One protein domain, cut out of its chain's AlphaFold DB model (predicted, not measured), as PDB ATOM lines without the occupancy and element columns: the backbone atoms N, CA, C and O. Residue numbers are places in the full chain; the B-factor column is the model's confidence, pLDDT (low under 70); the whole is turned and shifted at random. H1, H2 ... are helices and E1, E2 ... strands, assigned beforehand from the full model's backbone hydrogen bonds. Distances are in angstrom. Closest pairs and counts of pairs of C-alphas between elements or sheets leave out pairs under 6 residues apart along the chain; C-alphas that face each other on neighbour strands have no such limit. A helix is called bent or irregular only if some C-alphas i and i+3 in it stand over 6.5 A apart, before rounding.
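AT A GLANCE: This is residues 296 to 330 and 427 to 503 of the 505 residues of the protein "Lipase_bact_N domain-containing protein" of Photobacterium sanguinicancri (UniProt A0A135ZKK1). A long two-stranded ribbon, E1 with E2, is widened at one end by the short strands E4 and E3 into a strongly twisted sheet, with H1 over one face of that wider end; residues 427 to 432 of E2 run on with E1 past the short strands. H2 follows the sheet's last strand, E4, away from the sheet, and residues 494 to 503 stick out, while a leading stretch, residues 296 to 313, packs on E1 with residues 301 to 302. The printed part has 112 residues with four named strands and two named helices, in the order E1, E2, E3, H1, E4, H2, and the mixed sheet runs E1, E2, E4, E3. The class is mixed, helices and strands, with 56 residues in named elements. The whole is only just compact, close to loose, with a radius of gyration of the C-alphas of 15.6 A, and elongated, spanning 47 by 30 by 27 A.

HOW THE PARTS SIT: Residues 296 to 313 hold no named element; of them residues 301 to 302 pair, antiparallel, with residues 317 to 318 of E1, the edge strand of residues 314 to 325. E1 bends by 57 degrees at residue 322. Its neighbour E2, residues 427 to 438, is antiparallel at 161 degrees between directions; the C-alphas of 322 and 430, which face each other, are 4.1 A apart, and N 317 and O 435, 2.8 A apart, are within hydrogen-bond range, as are N 429 and O 323, at 2.9 A. E2 is also antiparallel to E4, residues 477 to 481, at 151 degrees, with N 436 and O 478 at 2.8 A. E4 and E3, residues 449 to 452, are parallel at 38 degrees, with N 450 and O 477 at 2.8 A; E3 is the other edge strand and is apart from E1. From edge to edge the strands' lines turn by 73 degrees. H1, residues 460 to 471, is on the sheet at a height of 7.5 A, two layers with the helix on one face. It runs along the strands, at 16 degrees to E2 on the local plane, over E2 and only just over E4, on which 3 of its C-alphas fall. The closest C-alphas of H1 and E2 are those of Ser 471 and Pro 438, 5.0 A apart; those of H1 and E4 are Lys 460 and Ala 480, at 5.4 A. E3, H1 and E4 form a strand-helix-strand unit, two parallel neighbour strands joined through a helix, with a right-handed crossover. H2, residues 491 to 501, is not on the sheet and is apart from H1. In H2 every O i to N i+4 pair is within hydrogen-bond range; in H1 2 of 8 are, beside 8 of 9 O i to N i+3 pairs.

IN THESE COORDINATES: E1 begins at C-alpha 314, at (122.789, 130.277, 92.538), and measures 30.6 A from first to last C-alpha. E2 begins at C-alpha 427, at (142.317, 157.765, 95.284), and measures 33.5 A. E3 has 4 residues and E4 has 5. H1 measures 18.4 A and is irregular, with C-alphas 465 and 468 7.6 A apart. H2 measures 16.0 A and ends at C-alpha 501, at (158.086, 140.733, 91.320).

THE WHOLE: The C-alphas farthest apart are those of Ser 473 and Thr 503, at 50.8 A. Residues 331 to 426 are not printed, and C-alphas 330 and 427 are 10.5 A apart across the cut. Of the links that are printed whole, H1 to E4 is tight, the others are short and no link is long. Mean pLDDT of the printed part is 83.4; it is under 70 at residue 312, residues 471 to 474 and residues 491 to 503.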
ATOM      1  N   GLN A 296     133.201 152.028  86.716       94.88
ATOM      2  CA  GLN A 296     133.357 150.978  85.715       94.88
ATOM      3  C   GLN A 296     133.344 149.603  86.389       94.88
ATOM      4  O   GLN A 296     134.160 149.321  87.271       94.88
ATOM      5  N   LEU A 297     132.412 148.759  85.951       93.94
ATOM      6  CA  LEU A 297     132.249 147.369  86.364       93.94
ATOM      7  C   LEU A 297     132.704 146.462  85.215       93.94
ATOM      8  O   LEU A 297     132.254 146.635  84.082       93.94
ATOM      9  N   SER A 298     133.586 145.501  85.485       95.06
ATOM     10  CA  SER A 298     133.971 144.502  84.485       95.06
ATOM     11  C   SER A 298     132.875 143.455  84.300       95.06
ATOM     12  O   SER A 298     132.086 143.192  85.207       95.06
ATOM     13  N   THR A 299     132.878 142.768  83.159       91.81
ATOM     14  CA  THR A 299     132.078 141.551  82.993       91.81
ATOM     15  C   THR A 299     132.513 140.496  84.013       91.81
ATOM     16  O   THR A 299     133.708 140.231  84.164       91.81
ATOM     17  N   GLY A 300     131.544 139.906  84.715       91.06
ATOM     18  CA  GLY A 300     131.805 138.869  85.709       91.06
ATOM     19  C   GLY A 300     132.224 137.547  85.072       91.06
ATOM     20  O   GLY A 300     131.613 137.103  84.103       91.06
ATOM     21  N   GLN A 301     133.241 136.907  85.640       95.31
ATOM     22  CA  GLN A 301     133.637 135.533  85.340       95.31
ATOM     23  C   GLN A 301     132.831 134.570  86.209       95.31
ATOM     24  O   GLN A 301     132.798 134.751  87.426       95.31
ATOM     25  N   ASP A 302     132.200 133.566  85.598       94.75
ATOM     26  CA  ASP A 302     131.505 132.499  86.325       94.75
ATOM     27  C   ASP A 302     132.527 131.624  87.066       94.75
ATOM     28  O   ASP A 302     133.440 131.048  86.468       94.75
ATOM     29  N   ILE A 303     132.371 131.551  88.382       94.19
ATOM     30  CA  ILE A 303     133.208 130.778  89.304       94.19
ATOM     31  C   ILE A 303     132.387 129.781  90.121       94.19
ATOM     32  O   ILE A 303     132.838 129.285  91.154       94.19
ATOM     33  N   THR A 304     131.178 129.455  89.675       91.44
ATOM     34  CA  THR A 304     130.273 128.518  90.355       91.44
ATOM     35  C   THR A 304     130.959 127.180  90.621       91.44
ATOM     36  O   THR A 304     130.904 126.666  91.733       91.44
ATOM     37  N   SER A 305     131.704 126.654  89.645       89.75
ATOM     38  CA  SER A 305     132.447 125.393  89.785       89.75
ATOM     39  C   SER A 305     133.633 125.457  90.756       89.75
ATOM     40  O   SER A 305     134.152 124.417  91.150       89.75
ATOM     41  N   GLN A 306     134.064 126.659  91.141       87.38
ATOM     42  CA  GLN A 306     135.216 126.912  92.012       87.38
ATOM     43  C   GLN A 306     134.796 127.288  93.440       87.38
ATOM     44  O   GLN A 306     135.650 127.483  94.303       87.38
ATOM     45  N   THR A 307     133.492 127.415  93.704       85.62
ATOM     46  CA  THR A 307     132.961 127.914  94.977       85.62
ATOM     47  C   THR A 307     132.184 126.830  95.732       85.62
ATOM     48  O   THR A 307     131.501 126.008  95.118       85.62
ATOM     49  N   PRO A 308     132.241 126.803  97.078       84.56
ATOM     50  CA  PRO A 308     131.573 125.790  97.897       84.56
ATOM     51  C   PRO A 308     130.074 126.088  98.083       84.56
ATOM     52  O   PRO A 308     129.565 126.049  99.199       84.56
ATOM     53  N   ILE A 309     129.357 126.414  97.005       84.06
ATOM     54  CA  ILE A 309     127.932 126.785  97.065       84.06
ATOM     55  C   ILE A 309     126.976 125.632  96.752       84.06
ATOM     56  O   ILE A 309     125.769 125.824  96.836       84.06
ATOM     57  N   GLY A 310     127.481 124.435  96.427       72.62
ATOM     58  CA  GLY A 310     126.664 123.241  96.166       72.62
ATOM     59  C   GLY A 310     125.619 123.422  95.047       72.62
ATOM     60  O   GLY A 310     125.631 124.424  94.331       72.62
ATOM     61  N   PRO A 311     124.675 122.477  94.871       70.69
ATOM     62  CA  PRO A 311     123.565 122.613  93.928       70.69
ATOM     63  C   PRO A 311     122.482 123.532  94.515       70.69
ATOM     64  O   PRO A 311     121.344 123.125  94.730       70.69
ATOM     65  N   THR A 312     122.843 124.772  94.837       69.19
ATOM     66  CA  THR A 312     121.909 125.731  95.434       69.19
ATOM     67  C   THR A 312     120.963 126.320  94.404       69.19
ATOM     68  O   THR A 312     119.855 126.676  94.772       69.19
ATOM     69  N   GLY A 313     121.344 126.392  93.127       78.00
ATOM     70  CA  GLY A 313     120.602 127.158  92.120       78.00
ATOM     71  C   GLY A 313     120.994 128.639  92.095       78.00
ATOM     72  O   GLY A 313     120.280 129.444  91.507       78.00
ATOM     73  N   ALA A 314     122.110 129.002  92.731       88.62
ATOM     74  CA  ALA A 314     122.789 130.277  92.538       88.62
ATOM     75  C   ALA A 314     123.982 130.093  91.587       88.62
ATOM     76  O   ALA A 314     124.553 129.007  91.499       88.62
ATOM     77  N   ILE A 315     124.356 131.164  90.893       91.19
ATOM     78  CA  ILE A 315     125.540 131.249  90.039       91.19
ATOM     79  C   ILE A 315     126.463 132.300  90.651       91.19
ATOM     80  O   ILE A 315     126.035 133.428  90.916       91.19
ATOM     81  N   ALA A 316     127.714 131.927  90.907       94.00
ATOM     82  CA  ALA A 316     128.715 132.820  91.473       94.00
ATOM     83  C   ALA A 316     129.545 133.472  90.368       94.00
ATOM     84  O   ALA A 316     130.097 132.791  89.510       94.00
ATOM     85  N   TYR A 317     129.688 134.790  90.442       95.31
ATOM     86  CA  TYR A 317     130.509 135.592  89.550       95.31
ATOM     87  C   TYR A 317     131.537 136.397  90.334       95.31
ATOM     88  O   TYR A 317     131.228 136.952  91.389       95.31
ATOM     89  N   GLN A 318     132.730 136.545  89.771       96.06
ATOM     90  CA  GLN A 318     133.731 137.498  90.249       96.06
ATOM     91  C   GLN A 318     134.130 138.475  89.149       96.06
ATOM     92  O   GLN A 318     134.142 138.133  87.969       96.06
ATOM     93  N   GLY A 319     134.502 139.684  89.532       96.44
ATOM     94  CA  GLY A 319     135.032 140.679  88.611       96.44
ATOM     95  C   GLY A 319     135.596 141.866  89.371       96.44
ATOM     96  O   GLY A 319     135.803 141.799  90.582       96.44
ATOM     97  N   THR A 320     135.822 142.965  88.664       97.06
ATOM     98  CA  THR A 320     136.353 144.203  89.230       97.06
ATOM     99  C   THR A 320     135.365 145.353  89.119       97.06
ATOM    100  O   THR A 320     134.621 145.454  88.145       97.06
ATOM    101  N   LEU A 321     135.401 146.249  90.095       96.06
ATOM    102  CA  LEU A 321     134.639 147.488  90.148       96.06
ATOM    103  C   LEU A 321     135.582 148.622  90.543       96.06
ATOM    104  O   LEU A 321     136.340 148.489  91.501       96.06
ATOM    105  N   THR A 322     135.534 149.744  89.833       97.19
ATOM    106  CA  THR A 322     136.344 150.917  90.173       97.19
ATOM    107  C   THR A 322     135.538 151.919  90.996       97.19
ATOM    108  O   THR A 322     134.492 152.385  90.552       97.19
ATOM    109  N   LEU A 323     136.004 152.254  92.199       95.56
ATOM    110  CA  LEU A 323     135.285 153.070  93.181       95.56
ATOM    111  C   LEU A 323     136.115 154.258  93.681       95.56
ATOM    112  O   LEU A 323     137.349 154.201  93.677       95.56
ATOM    113  N   PRO A 324     135.448 155.322  94.164       95.88
ATOM    114  CA  PRO A 324     136.132 156.370  94.900       95.88
ATOM    115  C   PRO A 324     136.637 155.839  96.248       95.88
ATOM    116  O   PRO A 324     135.970 155.033  96.904       95.88
ATOM    117  N   TYR A 325     137.805 156.310  96.678       94.31
ATOM    118  CA  TYR A 325     138.396 155.979  97.968       94.31
ATOM    119  C   TYR A 325     138.736 157.259  98.736       94.31
ATOM    120  O   TYR A 325     139.445 158.133  98.238       94.31
ATOM    121  N   PHE A 326     138.182 157.377  99.943       94.50
ATOM    122  CA  PHE A 326     138.189 158.613 100.736       94.50
ATOM    123  C   PHE A 326     139.145 158.571 101.937       94.50
ATOM    124  O   PHE A 326     139.369 159.590 102.586       94.50
ATOM    125  N   LEU A 327     139.700 157.395 102.249       91.06
ATOM    126  CA  LEU A 327     140.704 157.242 103.298       91.06
ATOM    127  C   LEU A 327     142.084 157.616 102.757       91.06
ATOM    128  O   LEU A 327     142.384 157.406 101.582       91.06
ATOM    129  N   ASP A 328     142.922 158.160 103.630       89.12
ATOM    130  CA  ASP A 328     144.318 158.423 103.307       89.12
ATOM    131  C   ASP A 328     145.062 157.093 103.088       89.12
ATOM    132  O   ASP A 328     144.881 156.135 103.841       89.12
ATOM    133  N   THR A 329     145.864 157.015 102.029       84.88
ATOM    134  CA  THR A 329     146.654 155.829 101.661       84.88
ATOM    135  C   THR A 329     148.153 156.035 101.880       84.88
ATOM    136  O   THR A 329     148.942 155.119 101.637       84.88
ATOM    137  N   GLU A 330     148.578 157.213 102.348       85.50
ATOM    138  CA  GLU A 330     149.983 157.559 102.518       85.50
ATOM    139  C   GLU A 330     150.598 156.765 103.682       85.50
ATOM    140  O   GLU A 330     150.269 156.932 104.860       85.50
ATOM    141  N   SER A 427     141.918 158.585  96.434       94.81
ATOM    142  CA  SER A 427     142.317 157.765  95.284       94.81
ATOM    143  C   SER A 427     141.107 157.161  94.566       94.81
ATOM    144  O   SER A 427     139.965 157.263  95.016       94.81
ATOM    145  N   VAL A 428     141.359 156.545  93.411       96.50
ATOM    146  CA  VAL A 428     140.379 155.759  92.651       96.50
ATOM    147  C   VAL A 428     140.880 154.323  92.610       96.50
ATOM    148  O   VAL A 428     141.905 154.040  91.984       96.50
ATOM    149  N   GLU A 429     140.151 153.418  93.254       94.12
ATOM    150  CA  GLU A 429     140.584 152.039  93.479       94.12
ATOM    151  C   GLU A 429     139.769 151.065  92.639       94.12
ATOM    152  O   GLU A 429     138.540 151.097  92.651       94.12
ATOM    153  N   THR A 430     140.455 150.167  91.937       95.62
ATOM    154  CA  THR A 430     139.823 149.034  91.255       95.62
ATOM    155  C   THR A 430     139.861 147.841  92.201       95.62
ATOM    156  O   THR A 430     140.934 147.376  92.571       95.62
ATOM    157  N   ILE A 431     138.690 147.373  92.627       95.44
ATOM    158  CA  ILE A 431     138.535 146.337  93.653       95.44
ATOM    159  C   ILE A 431     137.790 145.124  93.112       95.44
ATOM    160  O   ILE A 431     136.983 145.245  92.194       95.44
ATOM    161  N   ASN A 432     138.017 143.964  93.721       96.38
ATOM    162  CA  ASN A 432     137.298 142.745  93.375       96.38
ATOM    163  C   ASN A 432     135.908 142.725  94.021       96.38
ATOM    164  O   ASN A 432     135.779 142.961  95.226       96.38
ATOM    165  N   TYR A 433     134.891 142.377  93.237       96.56
ATOM    166  CA  TYR A 433     133.562 142.047  93.738       96.56
ATOM    167  C   TYR A 433     133.298 140.545  93.617       96.56
ATOM    168  O   TYR A 433     133.836 139.866  92.741       96.56
ATOM    169  N   LEU A 434     132.420 140.055  94.485       96.44
ATOM    170  CA  LEU A 434     131.788 138.746  94.395       96.44
ATOM    171  C   LEU A 434     130.280 138.959  94.253       96.44
ATOM    172  O   LEU A 434     129.701 139.774  94.969       96.44
ATOM    173  N   LEU A 435     129.651 138.253  93.325       95.38
ATOM    174  CA  LEU A 435     128.231 138.371  93.013       95.38
ATOM    175  C   LEU A 435     127.606 136.978  92.974       95.38
ATOM    176  O   LEU A 435     128.072 136.114  92.243       95.38
ATOM    177  N   LEU A 436     126.530 136.771  93.723       93.44
ATOM    178  CA  LEU A 436     125.658 135.610  93.596       93.44
ATOM    179  C   LEU A 436     124.389 136.046  92.879       93.44
ATOM    180  O   LEU A 436     123.678 136.929  93.362       93.44
ATOM    181  N   LEU A 437     124.109 135.428  91.739       91.62
ATOM    182  CA  LEU A 437     122.862 135.602  91.003       91.62
ATOM    183  C   LEU A 437     121.990 134.354  91.152       91.62
ATOM    184  O   LEU A 437     122.529 133.245  91.162       91.62
ATOM    185  N   PRO A 438     120.657 134.488  91.228       89.62
ATOM    186  CA  PRO A 438     119.781 133.337  91.077       89.62
ATOM    187  C   PRO A 438     119.956 132.754  89.671       89.62
ATOM    188  O   PRO A 438     120.173 133.483  88.701       89.62
ATOM    189  N   ASN A 439     119.858 131.432  89.550       85.44
ATOM    190  CA  ASN A 439     119.853 130.783  88.246       85.44
ATOM    191  C   ASN A 439     118.689 131.357  87.410       85.44
ATOM    192  O   ASN A 439     117.558 131.382  87.906       85.44
ATOM    193  N   PRO A 440     118.922 131.778  86.153       85.25
ATOM    194  CA  PRO A 440     117.875 132.305  85.278       85.25
ATOM    195  C   PRO A 440     116.667 131.375  85.089       85.25
ATOM    196  O   PRO A 440     115.568 131.853  84.825       85.25
ATOM    197  N   ALA A 441     116.844 130.058  85.252       83.88
ATOM    198  CA  ALA A 441     115.751 129.084  85.241       83.88
ATOM    199  C   ALA A 441     114.806 129.205  86.455       83.88
ATOM    200  O   ALA A 441     113.673 128.734  86.396       83.88
ATOM    201  N   ILE A 442     115.267 129.818  87.547       78.81
ATOM    202  CA  ILE A 442     114.510 130.064  88.782       78.81
ATOM    203  C   ILE A 442     113.955 131.492  88.781       78.81
ATOM    204  O   ILE A 442     112.774 131.701  89.047       78.81
ATOM    205  N   CYS A 443     114.800 132.479  88.470       82.12
ATOM    206  CA  CYS A 443     114.425 133.887  88.414       82.12
ATOM    207  C   CYS A 443     115.140 134.579  87.252       82.12
ATOM    208  O   CYS A 443     116.366 134.652  87.229       82.12
ATOM    209  N   SER A 444     114.375 135.097  86.290       79.62
ATOM    210  CA  SER A 444     114.904 135.584  85.009       79.62
ATOM    211  C   SER A 444     114.810 137.098  84.803       79.62
ATOM    212  O   SER A 444     115.373 137.611  83.838       79.62
ATOM    213  N   SER A 445     114.101 137.838  85.662       80.25
ATOM    214  CA  SER A 445     113.898 139.284  85.490       80.25
ATOM    215  C   SER A 445     113.671 140.005  86.818       80.25
ATOM    216  O   SER A 445     113.230 139.394  87.787       80.25
ATOM    217  N   ASN A 446     113.971 141.310  86.848       80.75
ATOM    218  CA  ASN A 446     113.772 142.198  88.003       80.75
ATOM    219  C   ASN A 446     114.375 141.674  89.314       80.75
ATOM    220  O   ASN A 446     113.735 141.742  90.357       80.75
ATOM    221  N   ILE A 447     115.606 141.162  89.258       88.75
ATOM    222  CA  ILE A 447     116.313 140.620  90.421       88.75
ATOM    223  C   ILE A 447     116.789 141.790  91.310       88.75
ATOM    224  O   ILE A 447     117.736 142.481  90.918       88.75
ATOM    225  N   PRO A 448     116.180 142.059  92.485       90.44
ATOM    226  CA  PRO A 448     116.713 143.016  93.448       90.44
ATOM    227  C   PRO A 448     118.130 142.645  93.882       90.44
ATOM    228  O   PRO A 448     118.417 141.483  94.166       90.44
ATOM    229  N   VAL A 449     119.000 143.645  93.997       91.12
ATOM    230  CA  VAL A 449     120.372 143.472  94.485       91.12
ATOM    231  C   VAL A 449     120.443 143.848  95.959       91.12
ATOM    232  O   VAL A 449     120.096 144.964  96.341       91.12
ATOM    233  N   THR A 450     120.956 142.934  96.769       93.19
ATOM    234  CA  THR A 450     121.310 143.160  98.168       93.19
ATOM    235  C   THR A 450     122.828 143.261  98.283       93.19
ATOM    236  O   THR A 450     123.563 142.410  97.781       93.19
ATOM    237  N   ILE A 451     123.316 144.304  98.956       94.25
ATOM    238  CA  ILE A 451     124.744 144.456  99.250       94.25
ATOM    239  C   ILE A 451     125.044 143.711 100.550       94.25
ATOM    240  O   ILE A 451     124.522 144.065 101.606       94.25
ATOM    241  N   TYR A 452     125.889 142.688 100.477       95.00
ATOM    242  CA  TYR A 452     126.392 141.976 101.644       95.00
ATOM    243  C   TYR A 452     127.661 142.652 102.164       95.00
ATOM    244  O   TYR A 452     128.631 142.849 101.428       95.00
ATOM    245  N   GLN A 453     127.662 142.965 103.457       95.19
ATOM    246  CA  GLN A 453     128.814 143.506 104.162       95.19
ATOM    247  C   GLN A 453     129.298 142.489 105.195       95.19
ATOM    248  O   GLN A 453     128.548 142.075 106.075       95.19
ATOM    249  N   HIS A 454     130.564 142.089 105.087       94.12
ATOM    250  CA  HIS A 454     131.183 141.201 106.064       94.12
ATOM    251  C   HIS A 454     131.562 141.965 107.350       94.12
ATOM    252  O   HIS A 454     131.755 143.183 107.336       94.12
ATOM    253  N   GLY A 455     131.697 141.248 108.471       91.25
ATOM    254  CA  GLY A 455     132.153 141.819 109.744       91.25
ATOM    255  C   GLY A 455     133.654 142.133 109.774       91.25
ATOM    256  O   GLY A 455     134.406 141.734 108.880       91.25
ATOM    257  N   ILE A 456     134.109 142.821 110.827       87.75
ATOM    258  CA  ILE A 456     135.539 143.078 111.061       87.75
ATOM    259  C   ILE A 456     136.325 141.759 111.068       87.75
ATOM    260  O   ILE A 456     135.810 140.734 111.514       87.75
ATOM    261  N   THR A 457     137.558 141.771 110.565       86.69
ATOM    262  CA  THR A 457     138.454 140.603 110.409       86.69
ATOM    263  C   THR A 457     137.999 139.525 109.414       86.69
ATOM    264  O   THR A 457     138.694 138.528 109.247       86.69
ATOM    265  N   SER A 458     136.876 139.727 108.717       92.19
ATOM    266  CA  SER A 458     136.350 138.791 107.714       92.19
ATOM    267  C   SER A 458     136.683 139.216 106.271       92.19
ATOM    268  O   SER A 458     137.479 140.131 106.045       92.19
ATOM    269  N   GLN A 459     136.067 138.543 105.298       94.81
ATOM    270  CA  GLN A 459     136.217 138.745 103.856       94.81
ATOM    271  C   GLN A 459     134.886 138.526 103.120       94.81
ATOM    272  O   GLN A 459     133.980 137.867 103.634       94.81
ATOM    273  N   LYS A 460     134.759 139.051 101.902       95.12
ATOM    274  CA  LYS A 460     133.536 138.993 101.079       95.12
ATOM    275  C   LYS A 460     133.051 137.574 100.769       95.12
ATOM    276  O   LYS A 460     131.851 137.367 100.610       95.12
ATOM    277  N   GLU A 461     133.946 136.587 100.718       94.81
ATOM    278  CA  GLU A 461     133.617 135.191 100.407       94.81
ATOM    279  C   GLU A 461     132.716 134.540 101.465       94.81
ATOM    280  O   GLU A 461     132.052 133.551 101.162       94.81
ATOM    281  N   THR A 462     132.595 135.101 102.676       94.19
ATOM    282  CA  THR A 462     131.624 134.595 103.665       94.19
ATOM    283  C   THR A 462     130.175 134.731 103.195       94.19
ATOM    284  O   THR A 462     129.309 134.004 103.678       94.19
ATOM    285  N   MET A 463     129.912 135.585 102.200       92.94
ATOM    286  CA  MET A 463     128.621 135.670 101.514       92.94
ATOM    287  C   MET A 463     128.204 134.341 100.864       92.94
ATOM    288  O   MET A 463     127.011 134.078 100.738       92.94
ATOM    289  N   LEU A 464     129.152 133.479 100.474       92.56
ATOM    290  CA  LEU A 464     128.865 132.200  99.808       92.56
ATOM    291  C   LEU A 464     128.024 131.255 100.678       92.56
ATOM    292  O   LEU A 464     127.244 130.469 100.146       92.56
ATOM    293  N   ALA A 465     128.099 131.386 102.007       90.62
ATOM    294  CA  ALA A 465     127.247 130.641 102.936       90.62
ATOM    295  C   ALA A 465     125.748 130.978 102.788       90.62
ATOM    296  O   ALA A 465     124.897 130.205 103.217       90.62
ATOM    297  N   LEU A 466     125.420 132.114 102.163       89.56
ATOM    298  CA  LEU A 466     124.055 132.564 101.896       89.56
ATOM    299  C   LEU A 466     123.567 132.183 100.491       89.56
ATOM    300  O   LEU A 466     122.476 132.577 100.099       89.56
ATOM    301  N   ALA A 467     124.324 131.406  99.710       87.81
ATOM    302  CA  ALA A 467     123.949 131.089  98.329       87.81
ATOM    303  C   ALA A 467     122.559 130.436  98.206       87.81
ATOM    304  O   ALA A 467     121.831 130.725  97.260       87.81
ATOM    305  N   GLN A 468     122.139 129.637  99.192       82.12
ATOM    306  CA  GLN A 468     120.800 129.041  99.207       82.12
ATOM    307  C   GLN A 468     119.671 130.080  99.348       82.12
ATOM    308  O   GLN A 468     118.574 129.870  98.831       82.12
ATOM    309  N   THR A 469     119.906 131.210 100.023       79.12
ATOM    310  CA  THR A 469     118.889 132.268 100.188       79.12
ATOM    311  C   THR A 469     118.729 133.110  98.922       79.12
ATOM    312  O   THR A 469     117.685 133.714  98.714       79.12
ATOM    313  N   VAL A 470     119.753 133.134  98.063       77.44
ATOM    314  CA  VAL A 470     119.723 133.756  96.724       77.44
ATOM    315  C   VAL A 470     118.841 132.943  95.781       77.44
ATOM    316  O   VAL A 470     118.105 133.490  94.963       77.44
ATOM    317  N   SER A 471     118.909 131.619  95.906       67.31
ATOM    318  CA  SER A 471     118.314 130.665  94.978       67.31
ATOM    319  C   SER A 471     116.948 130.114  95.396       67.31
ATOM    320  O   SER A 471     116.314 129.405  94.615       67.31
ATOM    321  N   THR A 472     116.464 130.447  96.597       61.50
ATOM    322  CA  THR A 472     115.131 130.069  97.096       61.50
ATOM    323  C   THR A 472     114.311 131.309  97.476       61.50
ATOM    324  O   THR A 472     114.862 132.269  97.994       61.50
ATOM    325  N   SER A 473     113.004 131.285  97.163       57.94
ATOM    326  CA  SER A 473     111.886 132.181  97.562       57.94
ATOM    327  C   SER A 473     112.013 133.723  97.521       57.94
ATOM    328  O   SER A 473     110.973 134.376  97.519       57.94
ATOM    329  N   GLN A 474     113.201 134.330  97.454       66.44
ATOM    330  CA  GLN A 474     113.397 135.786  97.567       66.44
ATOM    331  C   GLN A 474     113.794 136.480  96.258       66.44
ATOM    332  O   GLN A 474     113.729 137.705  96.189       66.44
ATOM    333  N   CYS A 475     114.180 135.723  95.218       82.00
ATOM    334  CA  CYS A 475     114.536 136.254  93.894       82.00
ATOM    335  C   CYS A 475     115.533 137.429  93.952       82.00
ATOM    336  O   CYS A 475     115.352 138.422  93.258       82.00
ATOM    337  N   THR A 476     116.579 137.347  94.780       88.50
ATOM    338  CA  THR A 476     117.545 138.442  94.990       88.50
ATOM    339  C   THR A 476     118.953 138.046  94.561       88.50
ATOM    340  O   THR A 476     119.317 136.882  94.644       88.50
ATOM    341  N   ALA A 477     119.747 139.016  94.113       91.62
ATOM    342  CA  ALA A 477     121.186 138.907  93.924       91.62
ATOM    343  C   ALA A 477     121.919 139.396  95.178       91.62
ATOM    344  O   ALA A 477     121.508 140.389  95.776       91.62
ATOM    345  N   LEU A 478     123.041 138.769  95.536       93.62
ATOM    346  CA  LEU A 478     123.929 139.276  96.588       93.62
ATOM    347  C   LEU A 478     125.235 139.764  95.974       93.62
ATOM    348  O   LEU A 478     125.904 139.003  95.281       93.62
ATOM    349  N   MET A 479     125.625 141.004  96.250       95.44
ATOM    350  CA  MET A 479     126.925 141.548  95.856       95.44
ATOM    351  C   MET A 479     127.745 141.888  97.096       95.44
ATOM    352  O   MET A 479     127.246 142.548  98.005       95.44
ATOM    353  N   ALA A 480     129.012 141.493  97.111       96.38
ATOM    354  CA  ALA A 480     129.945 141.801  98.182       96.38
ATOM    355  C   ALA A 480     131.274 142.323  97.636       96.38
ATOM    356  O   ALA A 480     131.765 141.894  96.591       96.38
ATOM    357  N   ILE A 481     131.880 143.217  98.408       96.25
ATOM    358  CA  ILE A 481     133.265 143.659  98.263       96.25
ATOM    359  C   ILE A 481     133.951 143.525  99.621       96.25
ATOM    360  O   ILE A 481     133.283 143.513 100.657       96.25
ATOM    361  N   ASP A 482     135.279 143.453  99.629       95.50
ATOM    362  CA  ASP A 482     136.014 143.531 100.889       95.50
ATOM    363  C   ASP A 482     135.987 144.970 101.427       95.50
ATOM    364  O   ASP A 482     136.104 145.942 100.666       95.50
ATOM    365  N   LEU A 483     135.872 145.119 102.746       91.56
ATOM    366  CA  LEU A 483     136.113 146.387 103.432       91.56
ATOM    367  C   LEU A 483     137.573 146.833 103.227       91.56
ATOM    368  O   LEU A 483     138.450 146.004 102.965       91.56
ATOM    369  N   PRO A 484     137.880 148.138 103.352       87.94
ATOM    370  CA  PRO A 484     139.266 148.591 103.391       87.94
ATOM    371  C   PRO A 484     140.093 147.773 104.397       87.94
ATOM    372  O   PRO A 484     139.636 147.507 105.510       87.94
ATOM    373  N   LEU A 485     141.305 147.375 103.998       86.50
ATOM    374  CA  LEU A 485     142.267 146.618 104.814       86.50
ATOM    375  C   LEU A 485     141.881 145.166 105.145       86.50
ATOM    376  O   LEU A 485     142.581 144.516 105.918       86.50
ATOM    377  N   HIS A 486     140.817 144.635 104.540       90.25
ATOM    378  CA  HIS A 486     140.323 143.273 104.758       90.25
ATOM    379  C   HIS A 486     140.387 142.430 103.479       90.25
ATOM    380  O   HIS A 486     140.449 142.979 102.380       90.25
ATOM    381  N   GLY A 487     140.374 141.098 103.614       89.50
ATOM    382  CA  GLY A 487     140.360 140.159 102.487       89.50
ATOM    383  C   GLY A 487     141.413 140.481 101.419       89.50
ATOM    384  O   GLY A 487     142.592 140.704 101.722       89.50
ATOM    385  N   SER A 488     140.970 140.583 100.165       90.44
ATOM    386  CA  SER A 488     141.817 140.945  99.017       90.44
ATOM    387  C   SER A 488     142.281 142.409  98.997       90.44
ATOM    388  O   SER A 488     143.080 142.784  98.144       90.44
ATOM    389  N   ARG A 489     141.825 143.236  99.946       87.44
ATOM    390  CA  ARG A 489     142.232 144.639 100.145       87.44
ATOM    391  C   ARG A 489     143.142 144.825 101.367       87.44
ATOM    392  O   ARG A 489     143.322 145.954 101.822       87.44
ATOM    393  N   SER A 490     143.682 143.742 101.929       80.00
ATOM    394  CA  SER A 490     144.631 143.784 103.049       80.00
ATOM    395  C   SER A 490     146.062 144.120 102.592       80.00
ATOM    396  O   SER A 490     146.490 143.744 101.501       80.00
ATOM    397  N   TYR A 491     146.840 144.797 103.450       63.31
ATOM    398  CA  TYR A 491     148.235 145.172 103.154       63.31
ATOM    399  C   TYR A 491     149.163 143.967 102.905       63.31
ATOM    400  O   TYR A 491     150.152 144.102 102.183       63.31
ATOM    401  N   LEU A 492     148.849 142.787 103.459       49.59
ATOM    402  CA  LEU A 492     149.673 141.581 103.297       49.59
ATOM    403  C   LEU A 492     149.735 141.103 101.836       49.59
ATOM    404  O   LEU A 492     150.781 140.642 101.387       49.59
ATOM    405  N   MET A 493     148.647 141.259 101.075       44.72
ATOM    406  CA  MET A 493     148.607 140.894  99.652       44.72
ATOM    407  C   MET A 493     149.432 141.860  98.786       44.72
ATOM    408  O   MET A 493     150.083 141.429  97.836       44.72
ATOM    409  N   ALA A 494     149.475 143.150  99.141       42.62
ATOM    410  CA  ALA A 494     150.256 144.152  98.410       42.62
ATOM    411  C   ALA A 494     151.777 143.921  98.532       42.62
ATOM    412  O   ALA A 494     152.510 144.117  97.564       42.62
ATOM    413  N   GLN A 495     152.256 143.445  99.689       39.00
ATOM    414  CA  GLN A 495     153.663 143.057  99.857       39.00
ATOM    415  C   GLN A 495     153.997 141.719  99.189       39.00
ATOM    416  O   GLN A 495     155.077 141.595  98.619       39.00
ATOM    417  N   LEU A 496     153.090 140.737  99.198       33.75
ATOM    418  CA  LEU A 496     153.348 139.434  98.571       33.75
ATOM    419  C   LEU A 496     153.531 139.554  97.044       33.75
ATOM    420  O   LEU A 496     154.410 138.906  96.479       33.75
ATOM    421  N   LEU A 497     152.782 140.456  96.398       38.31
ATOM    422  CA  LEU A 497     152.959 140.805  94.982       38.31
ATOM    423  C   LEU A 497     154.271 141.562  94.707       38.31
ATOM    424  O   LEU A 497     154.911 141.303  93.689       38.31
ATOM    425  N   MET A 498     154.725 142.439  95.610       37.56
ATOM    426  CA  MET A 498     156.035 143.096  95.469       37.56
ATOM    427  C   MET A 498     157.209 142.123  95.660       37.56
ATOM    428  O   MET A 498     158.199 142.215  94.938       37.56
ATOM    429  N   VAL A 499     157.101 141.155  96.575       37.84
ATOM    430  CA  VAL A 499     158.141 140.129  96.794       37.84
ATOM    431  C   VAL A 499     158.199 139.127  95.631       37.84
ATOM    432  O   VAL A 499     159.290 138.701  95.249       37.84
ATOM    433  N   GLN A 500     157.064 138.798  95.004       35.22
ATOM    434  CA  GLN A 500     157.046 137.956  93.799       35.22
ATOM    435  C   GLN A 500     157.599 138.664  92.551       35.22
ATOM    436  O   GLN A 500     158.222 138.011  91.722       35.22
ATOM    437  N   MET A 501     157.451 139.988  92.422       40.03
ATOM    438  CA  MET A 501     158.086 140.733  91.320       40.03
ATOM    439  C   MET A 501     159.598 140.929  91.509       40.03
ATOM    440  O   MET A 501     160.323 140.984  90.524       40.03
ATOM    441  N   LEU A 502     160.089 140.982  92.751       39.44
ATOM    442  CA  LEU A 502     161.524 141.101  93.064       39.44
ATOM    443  C   LEU A 502     162.289 139.767  93.030       39.44
ATOM    444  O   LEU A 502     163.507 139.761  93.167       39.44
ATOM    445  N   THR A 503     161.597 138.639  92.864       38.00
ATOM    446  CA  THR A 503     162.213 137.303  92.745       38.00
ATOM    447  C   THR A 503     162.277 136.794  91.300       38.00
ATOM    448  O   THR A 503     162.791 135.703  91.063       38.00
TER     449      THR A 503